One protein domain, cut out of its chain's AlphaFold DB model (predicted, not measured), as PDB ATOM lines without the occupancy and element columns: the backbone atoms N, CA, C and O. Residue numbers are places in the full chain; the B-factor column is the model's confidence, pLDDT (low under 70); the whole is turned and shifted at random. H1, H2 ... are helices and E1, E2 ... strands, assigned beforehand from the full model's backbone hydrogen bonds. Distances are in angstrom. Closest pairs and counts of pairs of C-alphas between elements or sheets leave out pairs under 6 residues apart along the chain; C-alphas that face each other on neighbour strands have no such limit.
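AT A GLANCE: This is residues 134 to 298 of the 299 residues of an uncharacterized protein of Methylobacterium nodulans (strain LMG 21967 / CNCM I-2342 / ORS 2060) (UniProt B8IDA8). The chain is wound in a short solenoid whose stacked turns form two walls, a six-strand sheet and a four-strand sheet face to face as a sandwich. Helix H1 slants over the larger sheet on the face turned away from the smaller one, and short H2 packs by E7 near the E10 edge. The printed part has 165 residues with ten named strands and two named helices, in the order E1 to E6, H1, E7 to E10, H2; the class is mixed, helices and strands. The sheets run E6 E5 E3 E1 E7 E10 and E4 E2 E8 E9, both mixed. The whole is compact, with a radius of gyration of the C-alphas of 14.7 A and spans of 44 by 37 by 30 A.

IN THESE COORDINATES: The larger sheet holds E6, residues 212 to 217; E5, 194 to 198; E3, 169 to 175; E1, 137 to 144, 22.3 A long from C-alpha 137 at (19.920, 31.646, 34.963); E7, 260 to 266; and E10, 283 to 289. The smaller holds E4, residues 179 to 185; E2, 157 to 165, 24.4 A; E8, 270 to 274; and E9, 277 to 280. H1, residues 236 to 253, measures 25.8 A. H2, residues 290 to 296, ends with C-alpha 296 at (29.342, 28.387, 20.316).

HOW THE PARTS SIT: The larger sheet is twisted, with edge strands E6 and E10. E3 and E1 are parallel, with N 141 and O 172 within hydrogen-bond range at 2.8 A. E7 and E10 are antiparallel, with N 262 and O 288 at 2.8 A. In the smaller sheet E4 and E2 are parallel, with N 180 and O 157 at 2.8 A; E8 and E9 form a hairpin, with N 272 and O 279 at 2.8 A. The parts of the sandwich that face each other are 10.4 A centre to centre. Two layers, a helix on one face of a sheet, join H1 and the larger sheet: H1 has a height over the sheet of 9.5 A, lies over E3, and runs slantwise at 34 degrees to E3 on the local plane. H2 is on the same face, over none of the strands; its closest C-alphas to E7 are Gly 290 and Ile 260, 5.8 A apart. In H1 and H2 every O i to N i+4 pair is within hydrogen-bond range.

THE WHOLE: The two farthest C-alphas, of Asp 152 and Ser 298, are 44.3 A apart. The printed part has no cut. The links E1 to E2, E5 to E6 and E6 to H1 are long; within E5 to E6, residues 202 to 203 pair parallel with 179 to 180 of E4. Residue 153 and residues 231 to 233 have pLDDT under 70.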
ATOM      1  N   SER A 134      19.980  26.747  42.650       95.25
ATOM      2  CA  SER A 134      19.908  28.038  43.369       95.25
ATOM      3  C   SER A 134      19.673  29.257  42.462       95.25
ATOM      4  O   SER A 134      19.472  30.387  42.930       95.25
ATOM      5  N   ALA A 135      19.713  29.043  41.148       97.12
ATOM      6  CA  ALA A 135      19.433  30.032  40.123       97.12
ATOM      7  C   ALA A 135      18.747  29.369  38.923       97.12
ATOM      8  O   ALA A 135      19.044  28.229  38.579       97.12
ATOM      9  N   ALA A 136      17.863  30.107  38.255       97.12
ATOM     10  CA  ALA A 136      17.254  29.729  36.982       97.12
ATOM     11  C   ALA A 136      18.105  30.161  35.773       97.12
ATOM     12  O   ALA A 136      17.931  29.646  34.665       97.12
ATOM     13  N   TRP A 137      19.018  31.116  35.980       97.62
ATOM     14  CA  TRP A 137      19.920  31.646  34.963       97.62
ATOM     15  C   TRP A 137      21.303  31.934  35.539       97.62
ATOM     16  O   TRP A 137      21.433  32.388  36.677       97.62
ATOM     17  N   LEU A 138      22.326  31.738  34.709       98.06
ATOM     18  CA  LEU A 138      23.707  32.067  35.044       98.06
ATOM     19  C   LEU A 138      24.230  33.188  34.147       98.06
ATOM     20  O   LEU A 138      24.290  33.050  32.921       98.06
ATOM     21  N   ASP A 139      24.658  34.284  34.758       98.31
ATOM     22  CA  ASP A 139      25.301  35.396  34.073       98.31
ATOM     23  C   ASP A 139      26.807  35.363  34.294       98.31
ATOM     24  O   ASP A 139      27.327  35.653  35.366       98.31
ATOM     25  N   VAL A 140      27.522  35.011  33.238       98.31
ATOM     26  CA  VAL A 140      28.975  35.013  33.200       98.31
ATOM     27  C   VAL A 140      29.439  36.381  32.720       98.31
ATOM     28  O   VAL A 140      29.180  36.784  31.585       98.31
ATOM     29  N   ILE A 141      30.115  37.117  33.590       98.38
ATOM     30  CA  ILE A 141      30.533  38.490  33.336       98.38
ATOM     31  C   ILE A 141      32.049  38.522  33.206       98.38
ATOM     32  O   ILE A 141      32.770  38.325  34.179       98.38
ATOM     33  N   GLY A 142      32.537  38.786  31.995       97.69
ATOM     34  CA  GLY A 142      33.942  39.097  31.766       97.69
ATOM     35  C   GLY A 142      34.228  40.547  32.145       97.69
ATOM     36  O   GLY A 142      33.667  41.446  31.520       97.69
ATOM     37  N   LEU A 143      35.094  40.770  33.132       96.88
ATOM     38  CA  LEU A 143      35.512  42.093  33.598       96.88
ATOM     39  C   LEU A 143      36.943  42.388  33.168       96.88
ATOM     40  O   LEU A 143      37.896  41.882  33.757       96.88
ATOM     41  N   GLY A 144      37.083  43.218  32.135       94.38
ATOM     42  CA  GLY A 144      38.384  43.682  31.654       94.38
ATOM     43  C   GLY A 144      38.657  45.121  32.078       94.38
ATOM     44  O   GLY A 144      37.793  45.983  31.944       94.38
ATOM     45  N   PHE A 145      39.874  45.425  32.517       90.81
ATOM     46  CA  PHE A 145      40.272  46.803  32.822       90.81
ATOM     47  C   PHE A 145      41.327  47.266  31.824       90.81
ATOM     48  O   PHE A 145      42.445  46.764  31.796       90.81
ATOM     49  N   THR A 146      40.958  48.212  30.970       89.12
ATOM     50  CA  THR A 146      41.841  48.761  29.930       89.12
ATOM     51  C   THR A 146      42.424  50.112  30.318       89.12
ATOM     52  O   THR A 146      43.389  50.554  29.706       89.12
ATOM     53  N   GLN A 147      41.829  50.789  31.299       86.50
ATOM     54  CA  GLN A 147      42.338  52.051  31.825       86.50
ATOM     55  C   GLN A 147      43.375  51.789  32.925       86.50
ATOM     56  O   GLN A 147      43.228  50.814  33.672       86.50
ATOM     57  N   PRO A 148      44.403  52.644  33.082       81.25
ATOM     58  CA  PRO A 148      45.321  52.572  34.214       81.25
ATOM     59  C   PRO A 148      44.580  52.566  35.552       81.25
ATOM     60  O   PRO A 148      43.442  53.028  35.669       81.25
ATOM     61  N   ARG A 149      45.199  51.984  36.577       77.44
ATOM     62  CA  ARG A 149      44.653  52.071  37.931       77.44
ATOM     63  C   ARG A 149      44.938  53.481  38.448       77.44
ATOM     64  O   ARG A 149      46.097  53.886  38.366       77.44
ATOM     65  N   PRO A 150      43.932  54.217  38.945       73.06
ATOM     66  CA  PRO A 150      44.188  55.481  39.624       73.06
ATOM     67  C   PRO A 150      45.163  55.249  40.790       73.06
ATOM     68  O   PRO A 150      45.085  54.219  41.463       73.06
ATOM     69  N   ALA A 151      46.131  56.149  40.975       72.19
ATOM     70  CA  ALA A 151      47.241  55.953  41.915       72.19
ATOM     71  C   ALA A 151      46.793  55.885  43.391       72.19
ATOM     72  O   ALA A 151      47.505  55.344  44.232       72.19
ATOM     73  N   ASP A 152      45.604  56.406  43.681       71.38
ATOM     74  CA  ASP A 152      44.928  56.465  44.975       71.38
ATOM     75  C   ASP A 152      44.108  55.204  45.311       71.38
ATOM     76  O   ASP A 152      43.655  55.034  46.444       71.38
ATOM     77  N   VAL A 153      43.926  54.287  44.355       64.50
ATOM     78  CA  VAL A 153      43.148  53.060  44.570       64.50
ATOM     79  C   VAL A 153      44.042  51.970  45.181       64.50
ATOM     80  O   VAL A 153      45.157  51.751  44.692       64.50
ATOM     81  N   PRO A 154      43.561  51.223  46.201       70.31
ATOM     82  CA  PRO A 154      44.258  50.063  46.765       70.31
ATOM     83  C   PRO A 154      44.738  49.062  45.702       70.31
ATOM     84  O   PRO A 154      44.312  49.101  44.546       70.31
ATOM     85  N   SER A 155      45.618  48.133  46.087       81.19
ATOM     86  CA  SER A 155      46.200  47.091  45.210       81.19
ATOM     87  C   SER A 155      45.169  46.323  44.365       81.19
ATOM     88  O   SER A 155      45.505  45.843  43.283       81.19
ATOM     89  N   TYR A 156      43.916  46.276  44.816       89.31
ATOM     90  CA  TYR A 156      42.780  45.667  44.138       89.31
ATOM     91  C   TYR A 156      41.820  46.731  43.606       89.31
ATOM     92  O   TYR A 156      41.401  47.634  44.337       89.31
ATOM     93  N   ARG A 157      41.406  46.593  42.343       91.38
ATOM     94  CA  ARG A 157      40.306  47.404  41.805       91.38
ATOM     95  C   ARG A 157      38.996  46.970  42.442       91.38
ATOM     96  O   ARG A 157      38.771  45.780  42.620       91.38
ATOM     97  N   ARG A 158      38.123  47.917  42.761       93.81
ATOM     98  CA  ARG A 158      36.817  47.601  43.344       93.81
ATOM     99  C   ARG A 158      35.776  47.418  42.250       93.81
ATOM    100  O   ARG A 158      35.734  48.220  41.320       93.81
ATOM    101  N   ALA A 159      34.939  46.399  42.392       96.06
ATOM    102  CA  ALA A 159      33.737  46.233  41.589       96.06
ATOM    103  C   ALA A 159      32.602  45.699  42.468       96.06
ATOM    104  O   ALA A 159      32.775  44.707  43.175       96.06
ATOM    105  N   ALA A 160      31.449  46.359  42.424       98.12
ATOM    106  CA  ALA A 160      30.259  45.925  43.138       98.12
ATOM    107  C   ALA A 160      29.267  45.273  42.178       98.12
ATOM    108  O   ALA A 160      29.006  45.775  41.081       98.12
ATOM    109  N   LEU A 161      28.714  44.151  42.621       98.50
ATOM    110  CA  LEU A 161      27.660  43.414  41.951       98.50
ATOM    111  C   LEU A 161      26.374  43.532  42.768       98.50
ATOM    112  O   LEU A 161      26.377  43.298  43.976       98.50
ATOM    113  N   ASP A 162      25.268  43.840  42.108       98.38
ATOM    114  CA  ASP A 162      23.955  43.925  42.738       98.38
ATOM    115  C   ASP A 162      22.956  42.995  42.038       98.38
ATOM    116  O   ASP A 162      22.676  43.134  40.843       98.38
ATOM    117  N   LEU A 163      22.445  42.025  42.800       97.88
ATOM    118  CA  LEU A 163      21.452  41.030  42.396       97.88
ATOM    119  C   LEU A 163      20.135  41.170  43.171       97.88
ATOM    120  O   LEU A 163      19.326  40.239  43.149       97.88
ATOM    121  N   THR A 164      19.896  42.267  43.899       97.56
ATOM    122  CA  THR A 164      18.683  42.400  44.730       97.56
ATOM    123  C   THR A 164      17.397  42.362  43.908       97.56
ATOM    124  O   THR A 164      16.388  41.854  44.391       97.56
ATOM    125  N   GLU A 165      17.454  42.842  42.663       97.06
ATOM    126  CA  GLU A 165      16.346  42.857  41.693       97.06
ATOM    127  C   GLU A 165      16.444  41.711  40.658       97.06
ATOM    128  O   GLU A 165      15.822  41.739  39.592       97.06
ATOM    129  N   ALA A 166      17.251  40.687  40.963       96.94
ATOM    130  CA  ALA A 166      17.489  39.508  40.131       96.94
ATOM    131  C   ALA A 166      17.644  38.218  40.977       96.94
ATOM    132  O   ALA A 166      18.668  37.527  40.889       96.94
ATOM    133  N   PRO A 167      16.648  37.869  41.817       94.38
ATOM    134  CA  PRO A 167      16.764  36.777  42.789       94.38
ATOM    135  C   PRO A 167      16.889  35.385  42.152       94.38
ATOM    136  O   PRO A 167      17.357  34.455  42.801       94.38
ATOM    137  N   ASP A 168      16.511  35.225  40.884       95.88
ATOM    138  CA  ASP A 168      16.598  33.979  40.121       95.88
ATOM    139  C   ASP A 168      17.921  33.831  39.342       95.88
ATOM    140  O   ASP A 168      18.135  32.817  38.678       95.88
ATOM    141  N   ARG A 169      18.829  34.814  39.410       97.31
ATOM    142  CA  ARG A 169      20.083  34.844  38.631       97.31
ATOM    143  C   ARG A 169      21.293  34.667  39.532       97.31
ATOM    144  O   ARG A 169      21.340  35.270  40.594       97.31
ATOM    145  N   ALA A 170      22.267  33.863  39.131       98.19
ATOM    146  CA  ALA A 170      23.589  33.839  39.757       98.19
ATOM    147  C   ALA A 170      24.622  34.455  38.811       98.19
ATOM    148  O   ALA A 170      24.409  34.485  37.595       98.19
ATOM    149  N   VAL A 171      25.738  34.937  39.356       98.50
ATOM    150  CA  VAL A 171      26.814  35.542  38.563       98.50
ATOM    151  C   VAL A 171      28.096  34.744  38.693       98.50
ATOM    152  O   VAL A 171      28.484  34.368  39.790       98.50
ATOM    153  N   VAL A 172      28.798  34.546  37.578       98.69
ATOM    154  CA  VAL A 172      30.201  34.121  37.576       98.69
ATOM    155  C   VAL A 172      31.046  35.246  36.999       98.69
ATOM    156  O   VAL A 172      30.857  35.634  35.849       98.69
ATOM    157  N   VAL A 173      31.992  35.769  37.773       98.62
ATOM    158  CA  VAL A 173      32.929  36.797  37.297       98.62
ATOM    159  C   VAL A 173      34.155  36.136  36.687       98.62
ATOM    160  O   VAL A 173      34.793  35.319  37.343       98.62
ATOM    161  N   LEU A 174      34.511  36.522  35.460       98.12
ATOM    162  CA  LEU A 174      35.789  36.198  34.827       98.12
ATOM    163  C   LEU A 174      36.669  37.450  34.826       98.12
ATOM    164  O   LEU A 174      36.271  38.467  34.258       98.12
ATOM    165  N   ALA A 175      37.854  37.390  35.428       96.12
ATOM    166  CA  ALA A 175      38.726  38.556  35.579       96.12
ATOM    167  C   ALA A 175      40.196  38.255  35.267       96.12
ATOM    168  O   ALA A 175      40.718  37.202  35.630       96.12
ATOM    169  N   ASP A 176      40.901  39.204  34.660       92.50
ATOM    170  CA  ASP A 176      42.332  39.080  34.351       92.50
ATOM    171  C   ASP A 176      43.250  39.880  35.293       92.50
ATOM    172  O   ASP A 176      44.455  39.641  35.330       92.50
ATOM    173  N   GLN A 177      42.685  40.791  36.088       92.31
ATOM    174  CA  GLN A 177      43.398  41.691  36.998       92.31
ATOM    175  C   GLN A 177      42.928  41.536  38.449       92.31
ATOM    176  O   GLN A 177      41.831  41.022  38.676       92.31
ATOM    177  N   PRO A 178      43.728  41.987  39.440       93.50
ATOM    178  CA  PRO A 178      43.330  41.922  40.840       93.50
ATOM    179  C   PRO A 178      42.062  42.724  41.151       93.50
ATOM    180  O   PRO A 178      41.988  43.921  40.851       93.50
ATOM    181  N   LEU A 179      41.084  42.076  41.794       94.38
ATOM    182  CA  LEU A 179      39.774  42.664  42.108       94.38
ATOM    183  C   LEU A 179      39.341  42.462  43.557       94.38
ATOM    184  O   LEU A 179      39.491  41.380  44.103       94.38
ATOM    185  N   ALA A 180      38.738  43.483  44.150       96.12
ATOM    186  CA  ALA A 180      37.957  43.392  45.371       96.12
ATOM    187  C   ALA A 180      36.480  43.479  44.974       96.12
ATOM    188  O   ALA A 180      36.022  44.517  44.488       96.12
ATOM    189  N   LEU A 181      35.765  42.369  45.128       97.88
ATOM    190  CA  LEU A 181      34.371  42.232  44.729       97.88
ATOM    191  C   LEU A 181      33.454  42.395  45.944       97.88
ATOM    192  O   LEU A 181      33.721  41.849  47.012       97.88
ATOM    193  N   THR A 182      32.347  43.108  45.776       97.81
ATOM    194  CA  THR A 182      31.232  43.102  46.737       97.81
ATOM    195  C   THR A 182      29.965  42.605  46.053       97.81
ATOM    196  O   THR A 182      29.832  42.704  44.830       97.81
ATOM    197  N   LEU A 183      29.053  42.010  46.829       98.19
ATOM    198  CA  LEU A 183      27.821  41.423  46.304       98.19
ATOM    199  C   LEU A 183      26.620  41.719  47.208       98.19
ATOM    200  O   LEU A 183      26.543  41.226  48.340       98.19
ATOM    201  N   ALA A 184      25.638  42.424  46.649       97.88
ATOM    202  CA  ALA A 184      24.312  42.588  47.230       97.88
ATOM    203  C   ALA A 184      23.330  41.560  46.643       97.88
ATOM    204  O   ALA A 184      23.296  41.326  45.435       97.88
ATOM    205  N   THR A 185      22.522  40.930  47.499       97.19
ATOM    206  CA  THR A 185      21.503  39.942  47.108       97.19
ATOM    207  C   THR A 185      20.230  40.127  47.927       97.19
ATOM    208  O   THR A 185      20.269  40.650  49.043       97.19
ATOM    209  N   ARG A 186      19.100  39.642  47.400       95.38
ATOM    210  CA  ARG A 186      17.855  39.462  48.156       95.38
ATOM    211  C   ARG A 186      17.377  38.003  47.994       95.38
ATOM    212  O   ARG A 186      17.150  37.595  46.857       95.38
ATOM    213  N   PRO A 187      17.249  37.213  49.078       94.25
ATOM    214  CA  PRO A 187      17.638  37.545  50.453       94.25
ATOM    215  C   PRO A 187      19.162  37.749  50.587       94.25
ATOM    216  O   PRO A 187      19.935  37.360  49.705       94.25
ATOM    217  N   SER A 188      19.602  38.420  51.652       93.75
ATOM    218  CA  SER A 188      21.021  38.759  51.841       93.75
ATOM    219  C   SER A 188      21.884  37.526  52.118       93.75
ATOM    220  O   SER A 188      23.052  37.515  51.770       93.75
ATOM    221  N   ASP A 189      21.337  36.442  52.649       92.00
ATOM    222  CA  ASP A 189      22.027  35.177  52.933       92.00
ATOM    223  C   ASP A 189      21.954  34.160  51.777       92.00
ATOM    224  O   ASP A 189      22.170  32.962  51.967       92.00
ATOM    225  N   ARG A 190      21.651  34.623  50.558       94.75
ATOM    226  CA  ARG A 190      21.509  33.752  49.390       94.75
ATOM    227  C   ARG A 190      22.792  32.962  49.112       94.75
ATOM    228  O   ARG A 190      23.826  33.528  48.754       94.75
ATOM    229  N   ALA A 191      22.671  31.642  49.200       95.38
ATOM    230  CA  ALA A 191      23.764  30.719  48.958       95.38
ATOM    231  C   ALA A 191      24.137  30.639  47.471       95.38
ATOM    232  O   ALA A 191      23.272  30.568  46.596       95.38
ATOM    233  N   GLY A 192      25.435  30.597  47.183       97.12
ATOM    234  CA  GLY A 192      25.978  30.325  45.857       97.12
ATOM    235  C   GLY A 192      25.637  31.382  44.816       97.12
ATOM    236  O   GLY A 192      25.582  31.073  43.629       97.12
ATOM    237  N   ALA A 193      25.378  32.621  45.231       97.94
ATOM    238  CA  ALA A 193      24.997  33.692  44.316       97.94
ATOM    239  C   ALA A 193      26.155  34.137  43.400       97.94
ATOM    240  O   ALA A 193      25.903  34.696  42.329       97.94
ATOM    241  N   LEU A 194      27.404  33.875  43.805       98.62
ATOM    242  CA  LEU A 194      28.610  34.299  43.098       98.62
ATOM    243  C   LEU A 194      29.579  33.135  42.850       98.62
ATOM    244  O   LEU A 194      29.972  32.435  43.773       98.62
ATOM    245  N   GLY A 195      30.038  32.971  41.616       98.56
ATOM    246  CA  GLY A 195      31.254  32.239  41.274       98.56
ATOM    247  C   GLY A 195      32.343  33.197  40.796       98.56
ATOM    248  O   GLY A 195      32.053  34.268  40.260       98.56
ATOM    249  N   VAL A 196      33.610  32.825  40.970       98.50
ATOM    250  CA  VAL A 196      34.735  33.649  40.499       98.50
ATOM    251  C   VAL A 196      35.767  32.799  39.775       98.50
ATOM    252  O   VAL A 196      36.235  31.786  40.289       98.50
ATOM    253  N   GLU A 197      36.179  33.249  38.600       97.75
ATOM    254  CA  GLU A 197      37.367  32.768  37.918       97.75
ATOM    255  C   GLU A 197      38.311  33.915  37.597       97.75
ATOM    256  O   GLU A 197      37.909  34.913  36.998       97.75
ATOM    257  N   SER A 198      39.580  33.786  37.978       96.00
ATOM    258  CA  SER A 198      40.533  34.863  37.739       96.00
ATOM    259  C   SER A 198      41.954  34.406  37.439       96.00
ATOM    260  O   SER A 198      42.466  33.455  38.025       96.00
ATOM    261  N   LEU A 199      42.634  35.124  36.546       93.31
ATOM    262  CA  LEU A 199      44.085  34.991  36.373       93.31
ATOM    263  C   LEU A 199      44.862  35.621  37.540       93.31
ATOM    264  O   LEU A 199      45.994  35.228  37.807       93.31
ATOM    265  N   ALA A 200      44.252  36.562  38.255       93.38
ATOM    266  CA  ALA A 200      44.862  37.295  39.351       93.38
ATOM    267  C   ALA A 200      44.232  36.928  40.703       93.38
ATOM    268  O   ALA A 200      43.254  36.179  40.789       93.38
ATOM    269  N   ALA A 201      44.820  37.440  41.786       94.56
ATOM    270  CA  ALA A 201      44.225  37.319  43.111       94.56
ATOM    271  C   ALA A 201      42.976  38.200  43.190       94.56
ATOM    272  O   ALA A 201      42.945  39.284  42.613       94.56
ATOM    273  N   PHE A 202      41.972  37.779  43.946       96.38
ATOM    274  CA  PHE A 202      40.781  38.581  44.189       96.38
ATOM    275  C   PHE A 202      40.371  38.484  45.653       96.38
ATOM    276  O   PHE A 202      40.690  37.505  46.326       96.38
ATOM    277  N   ASP A 203      39.664  39.490  46.135       96.31
ATOM    278  CA  ASP A 203      39.172  39.557  47.500       96.31
ATOM    279  C   ASP A 203      37.658  39.775  47.541       96.31
ATOM    280  O   ASP A 203      37.057  40.277  46.588       96.31
ATOM    281  N   LEU A 204      37.056  39.391  48.664       97.12
ATOM    282  CA  LEU A 204      35.650  39.607  48.992       97.12
ATOM    283  C   LEU A 204      35.579  40.273  50.369       97.12
ATOM    284  O   LEU A 204      35.415  39.570  51.369       97.12
ATOM    285  N   PRO A 205      35.708  41.611  50.445       94.75
ATOM    286  CA  PRO A 205      35.754  42.321  51.724       94.75
ATOM    287  C   PRO A 205      34.511  42.081  52.592       94.75
ATOM    288  O   PRO A 205      34.608  42.000  53.811       94.75
ATOM    289  N   GLU A 206      33.353  41.915  51.950       94.38
ATOM    290  CA  GLU A 206      32.049  41.638  52.577       94.38
ATOM    291  C   GLU A 206      31.643  40.159  52.425       94.38
ATOM    292  O   GLU A 206      30.459  39.810  52.364       94.38
ATOM    293  N   GLY A 207      32.636  39.277  52.294       92.94
ATOM    294  CA  GLY A 207      32.423  37.843  52.176       92.94
ATOM    295  C   GLY A 207      31.715  37.265  53.402       92.94
ATOM    296  O   GLY A 207      31.933  37.682  54.539       92.94
ATOM    297  N   ARG A 208      30.847  36.287  53.156       95.56
ATOM    298  CA  ARG A 208      30.072  35.578  54.178       95.56
ATOM    299  C   ARG A 208      29.971  34.102  53.822       95.56
ATOM    300  O   ARG A 208      30.170  33.739  52.663       95.56
ATOM    301  N   SER A 209      29.670  33.272  54.822       96.31
ATOM    302  CA  SER A 209      29.454  31.835  54.617       96.31
ATOM    303  C   SER A 209      28.435  31.605  53.505       96.31
ATOM    304  O   SER A 209      27.467  32.356  53.384       96.31
ATOM    305  N   ASP A 210      28.675  30.576  52.702       96.94
ATOM    306  CA  ASP A 210      27.829  30.151  51.585       96.94
ATOM    307  C   ASP A 210      27.637  31.165  50.442       96.94
ATOM    308  O   ASP A 210      26.933  30.857  49.487       96.94
ATOM    309  N   LEU A 211      28.248  32.355  50.458       97.62
ATOM    310  CA  LEU A 211      28.095  33.339  49.375       97.62
ATOM    311  C   LEU A 211      28.592  32.803  48.022       97.62
ATOM    312  O   LEU A 211      27.981  33.050  46.976       97.62
ATOM    313  N   LEU A 212      29.723  32.093  48.046       98.44
ATOM    314  CA  LEU A 212      30.409  31.622  46.856       98.44
ATOM    315  C   LEU A 212      29.917  30.243  46.434       98.44
ATOM    316  O   LEU A 212      30.061  29.277  47.171       98.44
ATOM    317  N   ALA A 213      29.470  30.106  45.190       98.31
ATOM    318  CA  ALA A 213      29.307  28.799  44.558       98.31
ATOM    319  C   ALA A 213      30.647  28.053  44.462       98.31
ATOM    320  O   ALA A 213      30.707  26.832  44.541       98.31
ATOM    321  N   GLY A 214      31.729  28.809  44.298       98.00
ATOM    322  CA  GLY A 214      33.097  28.326  44.244       98.00
ATOM    323  C   GLY A 214      34.008  29.396  43.655       98.00
ATOM    324  O   GLY A 214      33.551  30.468  43.245       98.00
ATOM    325  N   PHE A 215      35.301  29.103  43.571       98.12
ATOM    326  CA  PHE A 215      36.234  29.965  42.857       98.12
ATOM    327  C   PHE A 215      37.400  29.185  42.253       98.12
ATOM    328  O   PHE A 215      37.792  28.130  42.754       98.12
ATOM    329  N   ARG A 216      37.992  29.735  41.192       97.50
ATOM    330  CA  ARG A 216      39.283  29.303  40.647       97.50
ATOM    331  C   ARG A 216      40.142  30.522  40.367       97.50
ATOM    332  O   ARG A 216      39.759  31.374  39.577       97.50
ATOM    333  N   SER A 217      41.315  30.607  40.981       96.88
ATOM    334  CA  SER A 217      42.263  31.679  40.680       96.88
ATOM    335  C   SER A 217      43.654  31.118  40.453       96.88
ATOM    336  O   SER A 217      44.144  30.346  41.279       96.88
ATOM    337  N   ALA A 218      44.296  31.511  39.351       95.00
ATOM    338  CA  ALA A 218      45.668  31.098  39.060       95.00
ATOM    339  C   ALA A 218      46.636  31.603  40.145       95.00
ATOM    340  O   ALA A 218      47.472  30.845  40.630       95.00
ATOM    341  N   ALA A 219      46.437  32.836  40.625       94.25
ATOM    342  CA  ALA A 219      47.196  33.403  41.742       94.25
ATOM    343  C   ALA A 219      46.953  32.694  43.090       94.25
ATOM    344  O   ALA A 219      47.724  32.893  44.026       94.25
ATOM    345  N   LEU A 220      45.895  31.882  43.197       94.50
ATOM    346  CA  LEU A 220      45.573  31.058  44.368       94.50
ATOM    347  C   LEU A 220      45.793  29.554  44.107       94.50
ATOM    348  O   LEU A 220      45.263  28.719  44.839       94.50
ATOM    349  N   GLY A 221      46.558  29.204  43.066       93.38
ATOM    350  CA  GLY A 221      47.004  27.835  42.791       93.38
ATOM    351  C   GLY A 221      46.116  27.010  41.854       93.38
ATOM    352  O   GLY A 221      46.361  25.816  41.683       93.38
ATOM    353  N   ALA A 222      45.092  27.594  41.220       94.19
ATOM    354  CA  ALA A 222      44.296  26.872  40.228       94.19
ATOM    355  C   ALA A 222      45.090  26.665  38.926       94.19
ATOM    356  O   ALA A 222      45.504  27.625  38.282       94.19
ATOM    357  N   ALA A 223      45.240  25.409  38.493       90.12
ATOM    358  CA  ALA A 223      46.017  25.068  37.297       90.12
ATOM    359  C   ALA A 223      45.411  25.602  35.985       90.12
ATOM    360  O   ALA A 223      46.128  25.812  35.009       90.12
ATOM    361  N   ARG A 224      44.085  25.776  35.931       88.00
ATOM    362  CA  ARG A 224      43.371  26.310  34.763       88.00
ATOM    363  C   ARG A 224      42.245  27.227  35.210       88.00
ATOM    364  O   ARG A 224      41.465  26.871  36.093       88.00
ATOM    365  N   VAL A 225      42.145  28.368  34.543       92.81
ATOM    366  CA  VAL A 225      41.077  29.351  34.729       92.81
ATOM    367  C   VAL A 225      40.540  29.788  33.372       92.81
ATOM    368  O   VAL A 225      41.248  29.753  32.363       92.81
ATOM    369  N   ALA A 226      39.266  30.152  33.341       91.06
ATOM    370  CA  ALA A 226      38.606  30.628  32.144       91.06
ATOM    371  C   ALA A 226      39.202  31.977  31.715       91.06
ATOM    372  O   ALA A 226      39.314  32.883  32.545       91.06
ATOM    373  N   PRO A 227      39.549  32.155  30.431       89.75
ATOM    374  CA  PRO A 227      39.898  33.470  29.929       89.75
ATOM    375  C   PRO A 227      38.643  34.339  29.794       89.75
ATOM    376  O   PRO A 227      37.538  33.841  29.564       89.75
ATOM    377  N   ILE A 228      38.828  35.658  29.829       91.69
ATOM    378  CA  ILE A 228      37.821  36.592  29.327       91.69
ATOM    379  C   ILE A 228      37.755  36.438  27.802       91.69
ATOM    380  O   ILE A 228      38.760  36.611  27.109       91.69
ATOM    381  N   LEU A 229      36.575  36.150  27.250       88.00
ATOM    382  CA  LEU A 229      36.395  36.153  25.799       88.00
ATOM    383  C   LEU A 229      36.306  37.582  25.273       88.00
ATOM    384  O   LEU A 229      35.284  38.256  25.426       88.00
ATOM    385  N   VAL A 230      37.368  38.013  24.597       80.00
ATOM    386  CA  VAL A 230      37.439  39.287  23.880       80.00
ATOM    387  C   VAL A 230      37.295  39.017  22.378       80.00
ATOM    388  O   VAL A 230      38.185  38.374  21.821       80.00
ATOM    389  N   PRO A 231      36.234  39.507  21.700       65.25
ATOM    390  CA  PRO A 231      35.914  39.160  20.308       65.25
ATOM    391  C   PRO A 231      37.062  39.252  19.300       65.25
ATOM    392  O   PRO A 231      37.121  38.464  18.367       65.25
ATOM    393  N   VAL A 232      37.979  40.196  19.503       63.81
ATOM    394  CA  VAL A 232      39.105  40.475  18.596       63.81
ATOM    395  C   VAL A 232      40.384  39.701  18.930       63.81
ATOM    396  O   VAL A 232      41.353  39.807  18.188       63.81
ATOM    397  N   ARG A 233      40.434  38.971  20.054       68.38
ATOM    398  CA  ARG A 233      41.683  38.386  20.582       68.38
ATOM    399  C   ARG A 233      41.623  36.896  20.910       68.38
ATOM    400  O   ARG A 233      42.663  36.336  21.241       68.38
ATOM    401  N   TYR A 234      40.456  36.248  20.879       73.56
ATOM    402  CA  TYR A 234      40.385  34.839  21.274       73.56
ATOM    403  C   TYR A 234      40.760  33.900  20.116       73.56
ATOM    404  O   TYR A 234      40.261  34.031  19.002       73.56
ATOM    405  N   GLY A 235      41.640  32.937  20.404       80.81
ATOM    406  CA  GLY A 235      41.946  31.812  19.518       80.81
ATOM    407  C   GLY A 235      41.104  30.567  19.845       80.81
ATOM    408  O   GLY A 235      40.372  30.560  20.843       80.81
ATOM    409  N   PRO A 236      41.229  29.482  19.054       86.38
ATOM    410  CA  PRO A 236      40.492  28.233  19.275       86.38
ATOM    411  C   PRO A 236      40.704  27.640  20.675       86.38
ATOM    412  O   PRO A 236      39.767  27.140  21.292       86.38
ATOM    413  N   GLU A 237      41.921  27.741  21.213       87.38
ATOM    414  CA  GLU A 237      42.237  27.256  22.559       87.38
ATOM    415  C   GLU A 237      41.554  28.087  23.654       87.38
ATOM    416  O   GLU A 237      40.979  27.530  24.591       87.38
ATOM    417  N   SER A 238      41.542  29.417  23.520       88.50
ATOM    418  CA  SER A 238      40.839  30.306  24.451       88.50
ATOM    419  C   SER A 238      39.341  30.005  24.472       88.50
ATOM    420  O   SER A 238      38.748  29.924  25.547       88.50
ATOM    421  N   LEU A 239      38.747  29.778  23.296       90.94
ATOM    422  CA  LEU A 239      37.347  29.383  23.177       90.94
ATOM    423  C   LEU A 239      37.088  28.017  23.824       90.94
ATOM    424  O   LEU A 239      36.147  27.878  24.603       90.94
ATOM    425  N   LYS A 240      37.951  27.027  23.569       91.50
ATOM    426  CA  LYS A 240      37.869  25.700  24.196       91.50
ATOM    427  C   LYS A 240      37.903  25.795  25.722       91.50
ATOM    428  O   LYS A 240      37.060  25.190  26.383       91.50
ATOM    429  N   ASN A 241      38.838  26.563  26.279       90.44
ATOM    430  CA  ASN A 241      38.987  26.738  27.726       90.44
ATOM    431  C   ASN A 241      37.795  27.482  28.338       90.44
ATOM    432  O   ASN A 241      37.275  27.060  29.370       90.44
ATOM    433  N   PHE A 242      37.306  28.529  27.670       94.19
ATOM    434  CA  PHE A 242      36.087  29.224  28.073       94.19
ATOM    435  C   PHE A 242      34.871  28.286  28.078       94.19
ATOM    436  O   PHE A 242      34.158  28.203  29.072       94.19
ATOM    437  N   CYS A 243      34.655  27.518  27.008       95.12
ATOM    438  CA  CYS A 243      33.528  26.593  26.928       95.12
ATOM    439  C   CYS A 243      33.645  25.429  27.923       95.12
ATOM    440  O   CYS A 243      32.634  24.968  28.448       95.12
ATOM    441  N   ALA A 244      34.856  24.952  28.225       94.69
ATOM    442  CA  ALA A 244      35.076  23.972  29.288       94.69
ATOM    443  C   ALA A 244      34.693  24.541  30.664       94.69
ATOM    444  O   ALA A 244      33.994  23.879  31.428       94.69
ATOM    445  N   ALA A 245      35.085  25.783  30.953       95.31
ATOM    446  CA  ALA A 245      34.693  26.470  32.175       95.31
ATOM    447  C   ALA A 245      33.178  26.690  32.265       95.31
ATOM    448  O   ALA A 245      32.585  26.382  33.295       95.31
ATOM    449  N   LEU A 246      32.537  27.135  31.177       96.19
ATOM    450  CA  LEU A 246      31.084  27.292  31.136       96.19
ATOM    451  C   LEU A 246      30.357  25.994  31.468       96.19
ATOM    452  O   LEU A 246      29.425  26.024  32.259       96.19
ATOM    453  N   ARG A 247      30.789  24.856  30.912       96.69
ATOM    454  CA  ARG A 247      30.177  23.552  31.213       96.69
ATOM    455  C   ARG A 247      30.350  23.152  32.678       96.69
ATOM    456  O   ARG A 247      29.432  22.572  33.245       96.69
ATOM    457  N   LEU A 248      31.486  23.481  33.294       96.44
ATOM    458  CA  LEU A 248      31.719  23.213  34.715       96.44
ATOM    459  C   LEU A 248      30.777  24.029  35.606       96.44
ATOM    460  O   LEU A 248      30.132  23.459  36.480       96.44
ATOM    461  N   TRP A 249      30.636  25.331  35.347       97.75
ATOM    462  CA  TRP A 249      29.679  26.158  36.087       97.75
ATOM    463  C   TRP A 249      28.232  25.751  35.818       97.75
ATOM    464  O   TRP A 249      27.444  25.665  36.754       97.75
ATOM    465  N   ALA A 250      27.891  25.442  34.565       97.25
ATOM    466  CA  ALA A 250      26.579  24.922  34.199       97.25
ATOM    467  C   ALA A 250      26.231  23.675  35.025       97.25
ATOM    468  O   ALA A 250      25.168  23.617  35.633       97.25
ATOM    469  N   GLY A 251      27.166  22.720  35.106       97.81
ATOM    470  CA  GLY A 251      27.016  21.505  35.903       97.81
ATOM    471  C   GLY A 251      26.834  21.791  37.392       97.81
ATOM    472  O   GLY A 251      25.922  21.241  37.999       97.81
ATOM    473  N   LEU A 252      27.637  22.695  37.962       97.94
ATOM    474  CA  LEU A 252      27.545  23.060  39.380       97.94
ATOM    475  C   LEU A 252      26.175  23.658  39.749       97.94
ATOM    476  O   LEU A 252      25.606  23.303  40.775       97.94
ATOM    477  N   TYR A 253      25.629  24.532  38.900       98.25
ATOM    478  CA  TYR A 253      24.302  25.122  39.109       98.25
ATOM    479  C   TYR A 253      23.144  24.222  38.644       98.25
ATOM    480  O   TYR A 253      21.987  24.545  38.904       98.25
ATOM    481  N   GLY A 254      23.417  23.101  37.969       97.62
ATOM    482  CA  GLY A 254      22.379  22.238  37.393       97.62
ATOM    483  C   GLY A 254      21.642  22.872  36.204       97.62
ATOM    484  O   GLY A 254      20.459  22.612  35.995       97.62
ATOM    485  N   LEU A 255      22.321  23.725  35.434       97.44
ATOM    486  CA  LEU A 255      21.751  24.487  34.322       97.44
ATOM    487  C   LEU A 255      22.206  23.957  32.957       97.44
ATOM    488  O   LEU A 255      23.340  23.518  32.777       97.44
ATOM    489  N   GLY A 256      21.329  24.068  31.957       96.56
ATOM    490  CA  GLY A 256      21.706  23.918  30.549       96.56
ATOM    491  C   GLY A 256      22.476  25.140  30.035       96.56
ATOM    492  O   GLY A 256      22.298  26.254  30.530       96.56
ATOM    493  N   LEU A 257      23.315  24.967  29.003       95.31
ATOM    494  CA  LEU A 257      24.069  26.080  28.394       95.31
ATOM    495  C   LEU A 257      23.157  27.159  27.778       95.31
ATOM    496  O   LEU A 257      23.560  28.312  27.638       95.31
ATOM    497  N   ASP A 258      21.918  26.809  27.432       95.75
ATOM    498  CA  ASP A 258      20.875  27.730  26.975       95.75
ATOM    499  C   ASP A 258      20.348  28.659  28.087       95.75
ATOM    500  O   ASP A 258      19.698  29.664  27.795       95.75
ATOM    501  N   ARG A 259      20.668  28.369  29.354       97.31
ATOM    502  CA  ARG A 259      20.373  29.211  30.523       97.31
ATOM    503  C   ARG A 259      21.556  30.060  30.971       97.31
ATOM    504  O   ARG A 259      21.524  30.663  32.042       97.31
ATOM    505  N   ILE A 260      22.583  30.151  30.128       97.19
ATOM    506  CA  ILE A 260      23.782  30.936  30.394       97.19
ATOM    507  C   ILE A 260      23.833  32.154  29.477       97.19
ATOM    508  O   ILE A 260      23.460  32.116  28.296       97.19
ATOM    509  N   ARG A 261      24.308  33.263  30.035       97.00
ATOM    510  CA  ARG A 261      24.552  34.512  29.321       97.00
ATOM    511  C   ARG A 261      25.975  34.957  29.598       97.00
ATOM    512  O   ARG A 261      26.381  35.012  30.746       97.00
ATOM    513  N   TYR A 262      26.717  35.297  28.557       97.31
ATOM    514  CA  TYR A 262      28.030  35.909  28.670       97.31
ATOM    515  C   TYR A 262      27.950  37.391  28.309       97.31
ATOM    516  O   TYR A 262      27.411  37.729  27.254       97.31
ATOM    517  N   THR A 263      28.507  38.261  29.152       97.44
ATOM    518  CA  THR A 263      28.637  39.700  28.878       97.44
ATOM    519  C   THR A 263      30.066  40.149  29.156       97.44
ATOM    520  O   THR A 263      30.571  39.941  30.254       97.44
ATOM    521  N   LEU A 264      30.711  40.786  28.177       96.94
ATOM    522  CA  LEU A 264      32.002  41.445  28.369       96.94
ATOM    523  C   LEU A 264      31.772  42.912  28.722       96.94
ATOM    524  O   LEU A 264      31.202  43.656  27.919       96.94
ATOM    525  N   ILE A 265      32.262  43.331  29.884       97.38
ATOM    526  CA  ILE A 265      32.180  44.704  30.375       97.38
ATOM    527  C   ILE A 265      33.594  45.199  30.677       97.38
ATOM    528  O   ILE A 265      34.399  44.495  31.286       97.38
ATOM    529  N   GLN A 266      33.911  46.406  30.216       95.75
ATOM    530  CA  GLN A 266      35.201  47.038  30.455       95.75
ATOM    531  C   GLN A 266      35.107  48.183  31.456       95.75
ATOM    532  O   GLN A 266      34.212  49.016  31.342       95.75
ATOM    533  N   ASN A 267      36.083  48.256  32.364       94.81
ATOM    534  CA  ASN A 267      36.251  49.336  33.343       94.81
ATOM    535  C   ASN A 267      34.997  49.597  34.201       94.81
ATOM    536  O   ASN A 267      34.709  50.744  34.515       94.81
ATOM    537  N   ALA A 268      34.244  48.549  34.549       96.06
ATOM    538  CA  ALA A 268      33.091  48.677  35.439       96.06
ATOM    539  C   ALA A 268      33.520  48.714  36.907       96.06
ATOM    540  O   ALA A 268      34.316  47.876  37.341       96.06
ATOM    541  N   GLY A 269      32.950  49.651  37.661       95.56
ATOM    542  CA  GLY A 269      32.979  49.687  39.121       95.56
ATOM    543  C   GLY A 269      31.656  49.236  39.743       95.56
ATOM    544  O   GLY A 269      31.647  48.772  40.882       95.56
ATOM    545  N   GLN A 270      30.548  49.330  39.005       97.94
ATOM    546  CA  GLN A 270      29.200  48.975  39.444       97.94
ATOM    547  C   GLN A 270      28.478  48.173  38.363       97.94
ATOM    548  O   GLN A 270      28.461  48.544  37.183       97.94
ATOM    549  N   ILE A 271      27.862  47.060  38.760       98.62
ATOM    550  CA  ILE A 271      27.068  46.209  37.874       98.62
ATOM    551  C   ILE A 271      25.828  45.741  38.624       98.62
ATOM    552  O   ILE A 271      25.928  45.027  39.616       98.62
ATOM    553  N   ARG A 272      24.654  46.097  38.114       98.50
ATOM    554  CA  ARG A 272      23.361  45.725  38.688       98.50
ATOM    555  C   ARG A 272      22.554  44.905  37.696       98.50
ATOM    556  O   ARG A 272      22.415  45.283  36.531       98.50
ATOM    557  N   LEU A 273      22.031  43.777  38.152       97.81
ATOM    558  CA  LEU A 273      21.155  42.909  37.379       97.81
ATOM    559  C   LEU A 273      19.711  43.200  37.782       97.81
ATOM    560  O   LEU A 273      19.361  43.140  38.955       97.81
ATOM    561  N   GLU A 274      18.879  43.500  36.789       94.62
ATOM    562  CA  GLU A 274      17.462  43.820  36.974       94.62
ATOM    563  C   GLU A 274      16.665  43.066  35.906       94.62
ATOM    564  O   GLU A 274      16.824  43.324  34.708       94.62
ATOM    565  N   GLY A 275      15.885  42.062  36.316       88.12
ATOM    566  CA  GLY A 275      15.222  41.157  35.372       88.12
ATOM    567  C   GLY A 275      16.225  40.493  34.416       88.12
ATOM    568  O   GLY A 275      17.128  39.786  34.856       88.12
ATOM    569  N   ASP A 276      16.110  40.732  33.106       86.19
ATOM    570  CA  ASP A 276      17.032  40.240  32.065       86.19
ATOM    571  C   ASP A 276      18.128  41.251  31.657       86.19
ATOM    572  O   ASP A 276      19.022  40.941  30.846       86.19
ATOM    573  N   ARG A 277      18.084  42.458  32.231       93.38
ATOM    574  CA  ARG A 277      18.973  43.578  31.922       93.38
ATOM    575  C   ARG A 277      20.207  43.574  32.818       93.38
ATOM    576  O   ARG A 277      20.266  42.907  33.856       93.38
ATOM    577  N   ILE A 278      21.226  44.288  32.352       96.31
ATOM    578  CA  ILE A 278      22.454  44.579  33.088       96.31
ATOM    579  C   ILE A 278      22.660  46.088  32.994       96.31
ATOM    580  O   ILE A 278      22.770  46.628  31.893       96.31
ATOM    581  N   HIS A 279      22.703  46.745  34.144       98.00
ATOM    582  CA  HIS A 279      23.067  48.146  34.291       98.00
ATOM    583  C   HIS A 279      24.511  48.212  34.767       98.00
ATOM    584  O   HIS A 279      24.892  47.475  35.672       98.00
ATOM    585  N   THR A 280      25.327  49.062  34.156       98.25
ATOM    586  CA  THR A 280      26.728  49.211  34.547       98.25
ATOM    587  C   THR A 280      27.233  50.610  34.229       98.25
ATOM    588  O   THR A 280      26.758  51.236  33.284       98.25
ATOM    589  N   ASP A 281      28.188  51.080  35.027       97.19
ATOM    590  CA  ASP A 281      28.983  52.284  34.766       97.19
ATOM    591  C   ASP A 281      30.149  52.032  33.788       97.19
ATOM    592  O   ASP A 281      30.781  52.972  33.309       97.19
ATOM    593  N   GLY A 282      30.430  50.765  33.466       96.56
ATOM    594  CA  GLY A 282      31.442  50.368  32.496       96.56
ATOM    595  C   GLY A 282      30.947  50.369  31.047       96.56
ATOM    596  O   GLY A 282      29.790  50.626  30.724       96.56
ATOM    597  N   THR A 283      31.844  50.014  30.128       96.25
ATOM    598  CA  THR A 283      31.530  49.881  28.699       96.25
ATOM    599  C   THR A 283      31.245  48.427  28.335       96.25
ATOM    600  O   THR A 283      32.160  47.599  28.300       96.25
ATOM    601  N   ALA A 284      29.996  48.105  27.999       94.94
ATOM    602  CA  ALA A 284      29.646  46.799  27.446       94.94
ATOM    603  C   ALA A 284      30.241  46.630  26.035       94.94
ATOM    604  O   ALA A 284      30.025  47.455  25.150       94.94
ATOM    605  N   ARG A 285      31.000  45.551  25.810       93.81
ATOM    606  CA  ARG A 285      31.656  45.256  24.518       93.81
ATOM    607  C   ARG A 285      30.982  44.157  23.716       93.81
ATOM    608  O   ARG A 285      31.247  44.014  22.527       93.81
ATOM    609  N   GLY A 286      30.132  43.368  24.356       90.69
ATOM    610  CA  GLY A 286      29.391  42.316  23.686       90.69
ATOM    611  C   GLY A 286      28.634  41.448  24.671       90.69
ATOM    612  O   GLY A 286      29.027  41.308  25.830       90.69
ATOM    613  N   ARG A 287      27.550  40.850  24.180       93.94
ATOM    614  CA  ARG A 287      26.728  39.894  24.914       93.94
ATOM    615  C   ARG A 287      26.393  38.717  24.007       93.94
ATOM    616  O   ARG A 287      26.005  38.910  22.855       93.94
ATOM    617  N   VAL A 288      26.535  37.501  24.522       93.56
ATOM    618  CA  VAL A 288      26.142  36.259  23.843       93.56
ATOM    619  C   VAL A 288      25.345  35.427  24.833       93.56
ATOM    620  O   VAL A 288      25.797  35.200  25.947       93.56
ATOM    621  N   ALA A 289      24.148  34.987  24.459       93.69
ATOM    622  CA  ALA A 289      23.235  34.330  25.387       93.69
ATOM    623  C   ALA A 289      22.514  33.144  24.751       93.69
ATOM    624  O   ALA A 289      22.363  33.061  23.526       93.69
ATOM    625  N   GLY A 290      22.042  32.251  25.619       91.69
ATOM    626  CA  GLY A 290      21.112  31.185  25.285       91.69
ATOM    627  C   GLY A 290      21.610  30.273  24.177       91.69
ATOM    628  O   GLY A 290      22.768  29.854  24.168       91.69
ATOM    629  N   ARG A 291      20.746  29.985  23.198       93.56
ATOM    630  CA  ARG A 291      21.060  29.057  22.102       93.56
ATOM    631  C   ARG A 291      22.330  29.435  21.336       93.56
ATOM    632  O   ARG A 291      23.068  28.546  20.934       93.56
ATOM    633  N   ARG A 292      22.624  30.728  21.157       93.75
ATOM    634  CA  ARG A 292      23.852  31.164  20.471       93.75
ATOM    635  C   ARG A 292      25.104  30.793  21.265       93.75
ATOM    636  O   ARG A 292      26.082  30.358  20.669       93.75
ATOM    637  N   LEU A 293      25.063  30.942  22.590       93.62
ATOM    638  CA  LEU A 293      26.162  30.536  23.463       93.62
ATOM    639  C   LEU A 293      26.298  29.009  23.509       93.62
ATOM    640  O   LEU A 293      27.405  28.488  23.416       93.62
ATOM    641  N   ALA A 294      25.174  28.292  23.573       94.44
ATOM    642  CA  ALA A 294      25.156  26.833  23.529       94.44
ATOM    643  C   ALA A 294      25.745  26.282  22.218       94.44
ATOM    644  O   ALA A 294      26.533  25.343  22.252       94.44
ATOM    645  N   LEU A 295      25.423  26.897  21.074       94.00
ATOM    646  CA  LEU A 295      26.009  26.547  19.774       94.00
ATOM    647  C   LEU A 295      27.508  26.854  19.723       94.00
ATOM    648  O   LEU A 295      28.282  26.021  19.270       94.00
ATOM    649  N   LEU A 296      27.926  28.017  20.234       91.50
ATOM    650  CA  LEU A 296      29.342  28.387  20.316       91.50
ATOM    651  C   LEU A 296      30.156  27.383  21.151       91.50
ATOM    652  O   LEU A 296      31.314  27.120  20.847       91.50
ATOM    653  N   CYS A 297      29.539  26.824  22.191       93.62
ATOM    654  CA  CYS A 297      30.127  25.818  23.066       93.62
ATOM    655  C   CYS A 297      29.593  24.408  22.801       93.62
ATOM    656  O   CYS A 297      29.580  23.569  23.707       93.62
ATOM    657  N   SER A 298      29.163  24.121  21.576       88.62
ATOM    658  CA  SER A 298      28.913  22.745  21.152       88.62
ATOM    659  C   SER A 298      30.255  22.052  20.861       88.62
ATOM    660  O   SER A 298      31.207  22.733  20.478       88.62
TER     661      SER A 298